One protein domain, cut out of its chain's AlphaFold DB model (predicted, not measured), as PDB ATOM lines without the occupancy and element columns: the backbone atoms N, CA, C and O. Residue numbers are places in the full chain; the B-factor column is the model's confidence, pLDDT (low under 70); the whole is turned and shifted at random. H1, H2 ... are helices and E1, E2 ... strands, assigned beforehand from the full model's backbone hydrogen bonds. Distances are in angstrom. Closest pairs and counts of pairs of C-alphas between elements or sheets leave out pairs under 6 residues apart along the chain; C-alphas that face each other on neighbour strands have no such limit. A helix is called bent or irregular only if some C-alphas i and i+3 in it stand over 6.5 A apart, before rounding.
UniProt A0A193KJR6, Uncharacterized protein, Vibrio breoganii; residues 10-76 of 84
ATOM      1  N   GLN A  10      47.146  52.427  10.965       55.97
ATOM      2  CA  GLN A  10      48.444  52.685  10.338       55.97
ATOM      3  C   GLN A  10      49.618  51.868  10.915       55.97
ATOM      4  O   GLN A  10      50.627  51.733  10.233       55.97
ATOM      5  N   ASP A  11      49.501  51.306  12.124       63.62
ATOM      6  CA  ASP A  11      50.539  50.445  12.727       63.62
ATOM      7  C   ASP A  11      50.336  48.951  12.410       63.62
ATOM      8  O   ASP A  11      51.220  48.130  12.661       63.62
ATOM      9  N   LEU A  12      49.196  48.596  11.805       69.69
ATOM     10  CA  LEU A  12      48.861  47.225  11.414       69.69
ATOM     11  C   LEU A  12      49.857  46.623  10.401       69.69
ATOM     12  O   LEU A  12      50.269  45.482  10.600       69.69
ATOM     13  N   PRO A  13      50.307  47.358   9.358       70.88
ATOM     14  CA  PRO A  13      51.332  46.864   8.440       70.88
ATOM     15  C   PRO A  13      52.646  46.547   9.153       70.88
ATOM     16  O   PRO A  13      53.218  45.494   8.927       70.88
ATOM     17  N   ARG A  14      53.080  47.404  10.086       73.44
ATOM     18  CA  ARG A  14      54.316  47.195  10.855       73.44
ATOM     19  C   ARG A  14      54.228  45.973  11.772       73.44
ATOM     20  O   ARG A  14      55.215  45.267  11.954       73.44
ATOM     21  N   PHE A  15      53.054  45.731  12.352       74.94
ATOM     22  CA  PHE A  15      52.779  44.514  13.110       74.94
ATOM     23  C   PHE A  15      52.823  43.273  12.206       74.94
ATOM     24  O   PHE A  15      53.469  42.288  12.555       74.94
ATOM     25  N   PHE A  16      52.219  43.328  11.015       75.56
ATOM     26  CA  PHE A  16      52.276  42.217  10.068       75.56
ATOM     27  C   PHE A  16      53.670  41.972   9.481       75.56
ATOM     28  O   PHE A  16      54.031  40.810   9.312       75.56
ATOM     29  N   ASP A  17      54.467  43.012   9.233       75.69
ATOM     30  CA  ASP A  17      55.884  42.889   8.865       75.69
ATOM     31  C   ASP A  17      56.661  42.139   9.955       75.69
ATOM     32  O   ASP A  17      57.333  41.149   9.668       75.69
ATOM     33  N   TRP A  18      56.482  42.521  11.228       76.06
ATOM     34  CA  TRP A  18      57.074  41.780  12.345       76.06
ATOM     35  C   TRP A  18      56.626  40.313  12.350       76.06
ATOM     36  O   TRP A  18      57.462  39.424  12.528       76.06
ATOM     37  N   CYS A  19      55.336  40.037  12.116       74.88
ATOM     38  CA  CYS A  19      54.816  38.670  12.036       74.88
ATOM     39  C   CYS A  19      55.433  37.879  10.872       74.88
ATOM     40  O   CYS A  19      55.678  36.688  11.027       74.88
ATOM     41  N   LEU A  20      55.716  38.499   9.722       73.94
ATOM     42  CA  LEU A  20      56.396  37.827   8.606       73.94
ATOM     43  C   LEU A  20      57.820  37.392   8.973       73.94
ATOM     44  O   LEU A  20      58.251  36.325   8.536       73.94
ATOM     45  N   GLU A  21      58.528  38.200   9.761       72.38
ATOM     46  CA  GLU A  21      59.916  37.949  10.162       72.38
ATOM     47  C   GLU A  21      60.049  37.041  11.397       72.38
ATOM     48  O   GLU A  21      61.059  36.354  11.534       72.38
ATOM     49  N   ASN A  22      59.055  37.037  12.297       66.44
ATOM     50  CA  ASN A  22      59.187  36.448  13.637       66.44
ATOM     51  C   ASN A  22      58.101  35.428  14.007       66.44
ATOM     52  O   ASN A  22      58.315  34.648  14.935       66.44
ATOM     53  N   ALA A  23      56.943  35.405  13.338       64.62
ATOM     54  CA  ALA A  23      55.900  34.430  13.660       64.62
ATOM     55  C   ALA A  23      56.221  33.074  13.004       64.62
ATOM     56  O   ALA A  23      55.744  32.750  11.912       64.62
ATOM     57  N   GLU A  24      57.051  32.266  13.669       55.25
ATOM     58  CA  GLU A  24      57.235  30.851  13.332       55.25
ATOM     59  C   GLU A  24      56.006  30.043  13.768       55.25
ATOM     60  O   GLU A  24      55.960  29.448  14.838       55.25
ATOM     61  N   GLY A  25      54.988  30.019  12.908       54.84
ATOM     62  CA  GLY A  25      53.742  29.312  13.193       54.84
ATOM     63  C   GLY A  25      52.803  30.089  14.118       54.84
ATOM     64  O   GLY A  25      53.170  31.061  14.773       54.84
ATOM     65  N   PHE A  26      51.535  29.689  14.093       54.69
ATOM     66  CA  PHE A  26      50.482  30.309  14.890       54.69
ATOM     67  C   PHE A  26      50.497  29.676  16.283       54.69
ATOM     68  O   PHE A  26      50.066  28.534  16.434       54.69
ATOM     69  N   GLU A  27      50.979  30.396  17.294       49.22
ATOM     70  CA  GLU A  27      50.796  30.006  18.695       49.22
ATOM     71  C   GLU A  27      50.028  31.105  19.428       49.22
ATOM     72  O   GLU A  27      50.525  32.211  19.642       49.22
ATOM     73  N   ALA A  28      48.775  30.803  19.777       47.06
ATOM     74  CA  ALA A  28      47.955  31.675  20.602       47.06
ATOM     75  C   ALA A  28      48.507  31.685  22.034       47.06
ATOM     76  O   ALA A  28      48.678  30.626  22.640       47.06
ATOM     77  N   GLN A  29      48.763  32.873  22.579       51.25
ATOM     78  CA  GLN A  29      49.111  33.049  23.987       51.25
ATOM     79  C   GLN A  29      48.057  33.929  24.662       51.25
ATOM     80  O   GLN A  29      47.727  35.005  24.166       51.25
ATOM     81  N   ASP A  30      47.516  33.443  25.781       47.91
ATOM     82  CA  ASP A  30      46.710  34.239  26.709       47.91
ATOM     83  C   ASP A  30      47.667  35.100  27.543       47.91
ATOM     84  O   ASP A  30      48.465  34.553  28.305       47.91
ATOM     85  N   CYS A  31      47.593  36.426  27.409       49.25
ATOM     86  CA  CYS A  31      48.452  37.352  28.152       49.25
ATOM     87  C   CYS A  31      47.646  38.501  28.771       49.25
ATOM     88  O   CYS A  31      46.896  39.195  28.081       49.25
ATOM     89  N   ASP A  32      47.834  38.709  30.078       49.88
ATOM     90  CA  ASP A  32      47.079  39.655  30.920       49.88
ATOM     91  C   ASP A  32      47.530  41.128  30.765       49.88
ATOM     92  O   ASP A  32      46.749  42.048  31.021       49.88
ATOM     93  N   GLU A  33      48.769  41.373  30.320       52.38
ATOM     94  CA  GLU A  33      49.297  42.705  29.971       52.38
ATOM     95  C   GLU A  33      49.513  42.800  28.462       52.38
ATOM     96  O   GLU A  33      50.636  42.773  27.961       52.38
ATOM     97  N   SER A  34      48.416  42.873  27.721       60.56
ATOM     98  CA  SER A  34      48.431  42.814  26.265       60.56
ATOM     99  C   SER A  34      48.049  44.157  25.631       60.56
ATOM    100  O   SER A  34      47.005  44.749  25.917       60.56
ATOM    101  N   LEU A  35      48.911  44.668  24.747       70.94
ATOM    102  CA  LEU A  35      48.486  45.643  23.741       70.94
ATOM    103  C   LEU A  35      47.706  44.885  22.681       70.94
ATOM    104  O   LEU A  35      48.166  43.842  22.236       70.94
ATOM    105  N   HIS A  36      46.559  45.403  22.258       74.38
ATOM    106  CA  HIS A  36      45.713  44.747  21.269       74.38
ATOM    107  C   HIS A  36      45.651  45.563  19.978       74.38
ATOM    108  O   HIS A  36      45.306  46.746  19.987       74.38
ATOM    109  N   TYR A  37      45.952  44.906  18.864       74.56
ATOM    110  CA  TYR A  37      45.792  45.416  17.513       74.56
ATOM    111  C   TYR A  37      44.436  44.985  16.964       74.56
ATOM    112  O   TYR A  37      44.079  43.806  17.000       74.56
ATOM    113  N   TYR A  38      43.695  45.950  16.422       75.00
ATOM    114  CA  TYR A  38      42.395  45.723  15.805       75.00
ATOM    115  C   TYR A  38      42.373  46.280  14.382       75.00
ATOM    116  O   TYR A  38      42.921  47.351  14.115       75.00
ATOM    117  N   ASN A  39      41.698  45.578  13.477       74.38
ATOM    118  CA  ASN A  39      41.337  46.084  12.160       74.38
ATOM    119  C   ASN A  39      39.823  46.324  12.126       74.38
ATOM    120  O   ASN A  39      39.038  45.400  11.915       74.38
ATOM    121  N   GLY A  40      39.411  47.561  12.402       78.12
ATOM    122  CA  GLY A  40      38.011  47.845  12.719       78.12
ATOM    123  C   GLY A  40      37.628  47.189  14.047       78.12
ATOM    124  O   GLY A  40      38.296  47.422  15.049       78.12
ATOM    125  N   ASP A  41      36.590  46.351  14.034       78.44
ATOM    126  CA  ASP A  41      36.137  45.581  15.204       78.44
ATOM    127  C   ASP A  41      36.804  44.193  15.315       78.44
ATOM    128  O   ASP A  41      36.579  43.465  16.281       78.44
ATOM    129  N   VAL A  42      37.637  43.815  14.338       75.69
ATOM    130  CA  VAL A  42      38.312  42.512  14.304       75.69
ATOM    131  C   VAL A  42      39.584  42.574  15.133       75.69
ATOM    132  O   VAL A  42      40.479  43.367  14.842       75.69
ATOM    133  N   PHE A  43      39.694  41.713  16.142       77.50
ATOM    134  CA  PHE A  43      40.934  41.531  16.892       77.50
ATOM    135  C   PHE A  43      41.966  40.807  16.027       77.50
ATOM    136  O   PHE A  43      41.718  39.692  15.584       77.50
ATOM    137  N   VAL A  44      43.115  41.426  15.775       77.94
ATOM    138  CA  VAL A  44      44.133  40.878  14.867       77.94
ATOM    139  C   VAL A  44      45.283  40.235  15.634       77.94
ATOM    140  O   VAL A  44      45.851  39.255  15.170       77.94
ATOM    141  N   GLY A  45      45.619  40.739  16.814       78.19
ATOM    142  CA  GLY A  45      46.725  40.227  17.614       78.19
ATOM    143  C   GLY A  45      47.157  41.236  18.659       78.19
ATOM    144  O   GLY A  45      46.441  42.196  18.936       78.19
ATOM    145  N   GLY A  46      48.335  41.051  19.233       77.06
ATOM    146  CA  GLY A  46      48.794  41.909  20.305       77.06
ATOM    147  C   GLY A  46      50.272  41.817  20.628       77.06
ATOM    148  O   GLY A  46      51.011  41.024  20.051       77.06
ATOM    149  N   PHE A  47      50.698  42.654  21.566       76.38
ATOM    150  CA  PHE A  47      51.984  42.532  22.243       76.38
ATOM    151  C   PHE A  47      51.734  42.115  23.684       76.38
ATOM    152  O   PHE A  47      51.132  42.870  24.444       76.38
ATOM    153  N   ALA A  48      52.188  40.921  24.032       74.50
ATOM    154  CA  ALA A  48      52.172  40.375  25.373       74.50
ATOM    155  C   ALA A  48      53.366  40.936  26.159       74.50
ATOM    156  O   ALA A  48      54.518  40.572  25.920       74.50
ATOM    157  N   GLY A  49      53.110  41.883  27.061       67.50
ATOM    158  CA  GLY A  49      54.139  42.557  27.857       67.50
ATOM    159  C   GLY A  49      54.797  41.661  28.908       67.50
ATOM    160  O   GLY A  49      55.963  41.862  29.238       67.50
ATOM    161  N   ASP A  50      54.085  40.643  29.376       66.56
ATOM    162  CA  ASP A  50      54.549  39.607  30.302       66.56
ATOM    163  C   ASP A  50      55.591  38.673  29.670       66.56
ATOM    164  O   ASP A  50      56.593  38.337  30.303       66.56
ATOM    165  N   THR A  51      55.391  38.293  28.407       67.88
ATOM    166  CA  THR A  51      56.335  37.469  27.632       67.88
ATOM    167  C   THR A  51      57.280  38.304  26.770       67.88
ATOM    168  O   THR A  51      58.205  37.764  26.160       67.88
ATOM    169  N   GLY A  52      57.068  39.622  26.705       71.00
ATOM    170  CA  GLY A  52      57.806  40.539  25.839       71.00
ATOM    171  C   GLY A  52      57.709  40.185  24.352       71.00
ATOM    172  O   GLY A  52      58.637  40.486  23.600       71.00
ATOM    173  N   SER A  53      56.630  39.517  23.937       69.31
ATOM    174  CA  SER A  53      56.489  38.907  22.611       69.31
ATOM    175  C   SER A  53      55.209  39.374  21.919       69.31
ATOM    176  O   SER A  53      54.192  39.613  22.564       69.31
ATOM    177  N   HIS A  54      55.234  39.516  20.593       73.94
ATOM    178  CA  HIS A  54      54.003  39.751  19.835       73.94
ATOM    179  C   HIS A  54      53.322  38.419  19.508       73.94
ATOM    180  O   HIS A  54      53.990  37.408  19.292       73.94
ATOM    181  N   PHE A  55      51.996  38.436  19.432       74.00
ATOM    182  CA  PHE A  55      51.174  37.287  19.076       74.00
ATOM    183  C   PHE A  55      50.109  37.690  18.058       74.00
ATOM    184  O   PHE A  55      49.574  38.798  18.100       74.00
ATOM    185  N   LEU A  56      49.787  36.782  17.140       74.69
ATOM    186  CA  LEU A  56      48.688  36.945  16.192       74.69
ATOM    187  C   LEU A  56      47.447  36.232  16.739       74.69
ATOM    188  O   LEU A  56      47.555  35.159  17.329       74.69
ATOM    189  N   ALA A  57      46.271  36.823  16.562       76.94
ATOM    190  CA  ALA A  57      45.025  36.199  16.979       76.94
ATOM    191  C   ALA A  57      44.686  34.998  16.078       76.94
ATOM    192  O   ALA A  57      44.762  35.093  14.854       76.94
ATOM    193  N   ASP A  58      44.241  33.891  16.679       73.12
ATOM    194  CA  ASP A  58      43.833  32.663  15.972       73.12
ATOM    195  C   ASP A  58      42.366  32.703  15.499       73.12
ATOM    196  O   ASP A  58      41.631  31.720  15.551       73.12
ATOM    197  N   ASN A  59      41.878  33.874  15.085       78.56
ATOM    198  CA  ASN A  59      40.557  33.963  14.468       78.56
ATOM    199  C   ASN A  59      40.675  33.988  12.946       78.56
ATOM    200  O   ASN A  59      41.650  34.483  12.379       78.56
ATOM    201  N   GLU A  60      39.655  33.440  12.285       80.19
ATOM    202  CA  GLU A  60      39.646  33.271  10.832       80.19
ATOM    203  C   GLU A  60      39.889  34.601  10.100       80.19
ATOM    204  O   GLU A  60      40.597  34.639   9.096       80.19
ATOM    205  N   GLU A  61      39.367  35.704  10.635       81.94
ATOM    206  CA  GLU A  61      39.499  37.039  10.053       81.94
ATOM    207  C   GLU A  61      40.939  37.574  10.151       81.94
ATOM    208  O   GLU A  61      41.485  38.046   9.155       81.94
ATOM    209  N   ALA A  62      41.597  37.444  11.304       78.12
ATOM    210  CA  ALA A  62      42.996  37.817  11.516       78.12
ATOM    211  C   ALA A  62      43.939  36.979  10.645       78.12
ATOM    212  O   ALA A  62      44.856  37.521  10.022       78.12
ATOM    213  N   VAL A  63      43.672  35.675  10.533       80.00
ATOM    214  CA  VAL A  63      44.415  34.769   9.649       80.00
ATOM    215  C   VAL A  63      44.238  35.186   8.189       80.00
ATOM    216  O   VAL A  63      45.226  35.292   7.462       80.00
ATOM    217  N   GLN A  64      43.010  35.465   7.743       83.12
ATOM    218  CA  GLN A  64      42.748  35.928   6.378       83.12
ATOM    219  C   GLN A  64      43.438  37.264   6.085       83.12
ATOM    220  O   GLN A  64      44.042  37.406   5.021       83.12
ATOM    221  N   LEU A  65      43.406  38.212   7.024       81.12
ATOM    222  CA  LEU A  65      44.084  39.504   6.898       81.12
ATOM    223  C   LEU A  65      45.600  39.336   6.780       81.12
ATOM    224  O   LEU A  65      46.210  39.913   5.881       81.12
ATOM    225  N   PHE A  66      46.204  38.502   7.628       79.75
ATOM    226  CA  PHE A  66      47.635  38.226   7.568       79.75
ATOM    227  C   PHE A  66      48.036  37.522   6.262       79.75
ATOM    228  O   PHE A  66      49.038  37.879   5.645       79.75
ATOM    229  N   GLN A  67      47.239  36.562   5.782       79.19
ATOM    230  CA  GLN A  67      47.489  35.887   4.503       79.19
ATOM    231  C   GLN A  67      47.322  36.828   3.304       79.19
ATOM    232  O   GLN A  67      48.105  36.754   2.356       79.19
ATOM    233  N   ALA A  68      46.327  37.720   3.335       82.06
ATOM    234  CA  ALA A  68      46.137  38.744   2.313       82.06
ATOM    235  C   ALA A  68      47.340  39.694   2.268       82.06
ATOM    236  O   ALA A  68      47.929  39.865   1.203       82.06
ATOM    237  N   TYR A  69      47.771  40.194   3.429       81.25
ATOM    238  CA  TYR A  69      48.956  41.039   3.556       81.25
ATOM    239  C   TYR A  69      50.221  40.338   3.051       81.25
ATOM    240  O   TYR A  69      50.933  40.862   2.198       81.25
ATOM    241  N   LYS A  70      50.463  39.096   3.489       77.50
ATOM    242  CA  LYS A  70      51.582  38.270   3.020       77.50
ATOM    243  C   LYS A  70      51.575  38.111   1.502       77.50
ATOM    244  O   LYS A  70      52.629  38.152   0.875       77.50
ATOM    245  N   ARG A  71      50.403  37.916   0.899       76.94
ATOM    246  CA  ARG A  71      50.263  37.780  -0.551       76.94
ATOM    247  C   ARG A  71      50.551  39.092  -1.271       76.94
ATOM    248  O   ARG A  71      51.216  39.055  -2.300       76.94
ATOM    249  N   GLU A  72      50.084  40.222  -0.750       76.06
ATOM    250  CA  GLU A  72      50.398  41.545  -1.297       76.06
ATOM    251  C   GLU A  72      51.903  41.823  -1.233       76.06
ATOM    252  O   GLU A  72      52.493  42.092  -2.273       76.06
ATOM    253  N   VAL A  73      52.547  41.614  -0.079       69.12
ATOM    254  CA  VAL A  73      54.003  41.786   0.107       69.12
ATOM    255  C   VAL A  73      54.832  40.796  -0.725       69.12
ATOM    256  O   VAL A  73      55.953  41.099  -1.106       69.12
ATOM    257  N   GLN A  74      54.314  39.612  -1.060       62.25
ATOM    258  CA  GLN A  74      54.989  38.700  -1.998       62.25
ATOM    259  C   GLN A  74      54.799  39.091  -3.471       62.25
ATOM    260  O   GLN A  74      55.638  38.753  -4.306       62.25
ATOM    261  N   LEU A  75      53.689  39.752  -3.813       56.09
ATOM    262  CA  LEU A  75      53.372  40.191  -5.177       56.09
ATOM    263  C   LEU A  75      54.017  41.534  -5.520       56.09
ATOM    264  O   LEU A  75      54.376  41.761  -6.674       56.09
ATOM    265  N   THR A  76      54.183  42.409  -4.535       51.62
ATOM    266  CA  THR A  76      55.091  43.546  -4.602       51.62
ATOM    267  C   THR A  76      56.408  43.085  -3.997       51.62
ATOM    268  O   THR A  76      56.520  43.154  -2.776       51.62
TER     269      THR A  76
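This is residues 10 to 76 of the 84 residues of an uncharacterized protein of Vibrio breoganii (UniProt A0A193KJR6). What is the main picture? A small sheet of three antiparallel strands has H1 packed across it, while H2 starts close to E2, runs away from the sheet and crosses H1 nearly at a right angle. A long link, residues 23 to 33, loops from the end of H1 round to the start of E1. What is it made of? The printed part has 67 residues, with two named helices and three named strands in the order H1, E1, E2, E3, H2; the sheet's order is E1, E2, E3 and the class is mixed, helices and strands. The whole is compact, with a radius of gyration of the C-alphas of 11.4 A and spans of 36 by 25 by 21 A.

Where is the first helix? H1 is residues 10 to 22, from C-alpha 10 at (48.444, 52.685, 10.338), 19.7 A long. It is irregular, but only just: C-alphas 10 and 13 are 6.8 A apart. Where are the strands? E1 is residues 34 to 39, 16.1 A; E2 is residues 42 to 48, 17.9 A; E3 is residues 53 to 56, 10.3 A. Where is the last helix? H2 is residues 60 to 75, 22.2 A, with C-alpha 75 at (53.372, 40.191, -5.177).

How does H1 stand to the sheet? H1 is on the sheet at a height over the sheet of 9.3 A, over E2 and, only just, with 3 of its C-alphas each, over E1 and E3. On the local plane it stands at 61 degrees to E2, only just across the strands. How do the strands pair? E1, E2 and E3 form a meander, each strand the antiparallel neighbour of the one before. In the hairpin E1 and E2, N 37 and O 45 are 2.8 A apart, and in the hairpin E2 and E3, N 46 and O 55 are 2.8 A apart, both within hydrogen-bond range. Where does H2 go? H2 is on the sheet, over E2; the closest C-alphas of the two, those of Val 44 and Ala 62, are 4.7 A apart. With residues 66 to 70 alone it touches H1, about perpendicular at 81 degrees, the closest C-alphas being those of Phe 16 and Phe 66, 6.6 A. How do the helix backbones look? Every O i to N i+4 pair is within hydrogen-bond range in H2, and 8 of 9 are in H1.

How large is it? The two C-alphas farthest apart, those of Asp 32 and Leu 75, are 36.6 A apart. Is there a cut or a long link? The printed part has no cut; the link from H1 to E1 is long, and the other links are tight. Where is confidence low? The mean pLDDT of the printed part is 70.0, and residues 10 to 12, 22 to 34, 49 to 51, 53 and 73 to 76 are under 70.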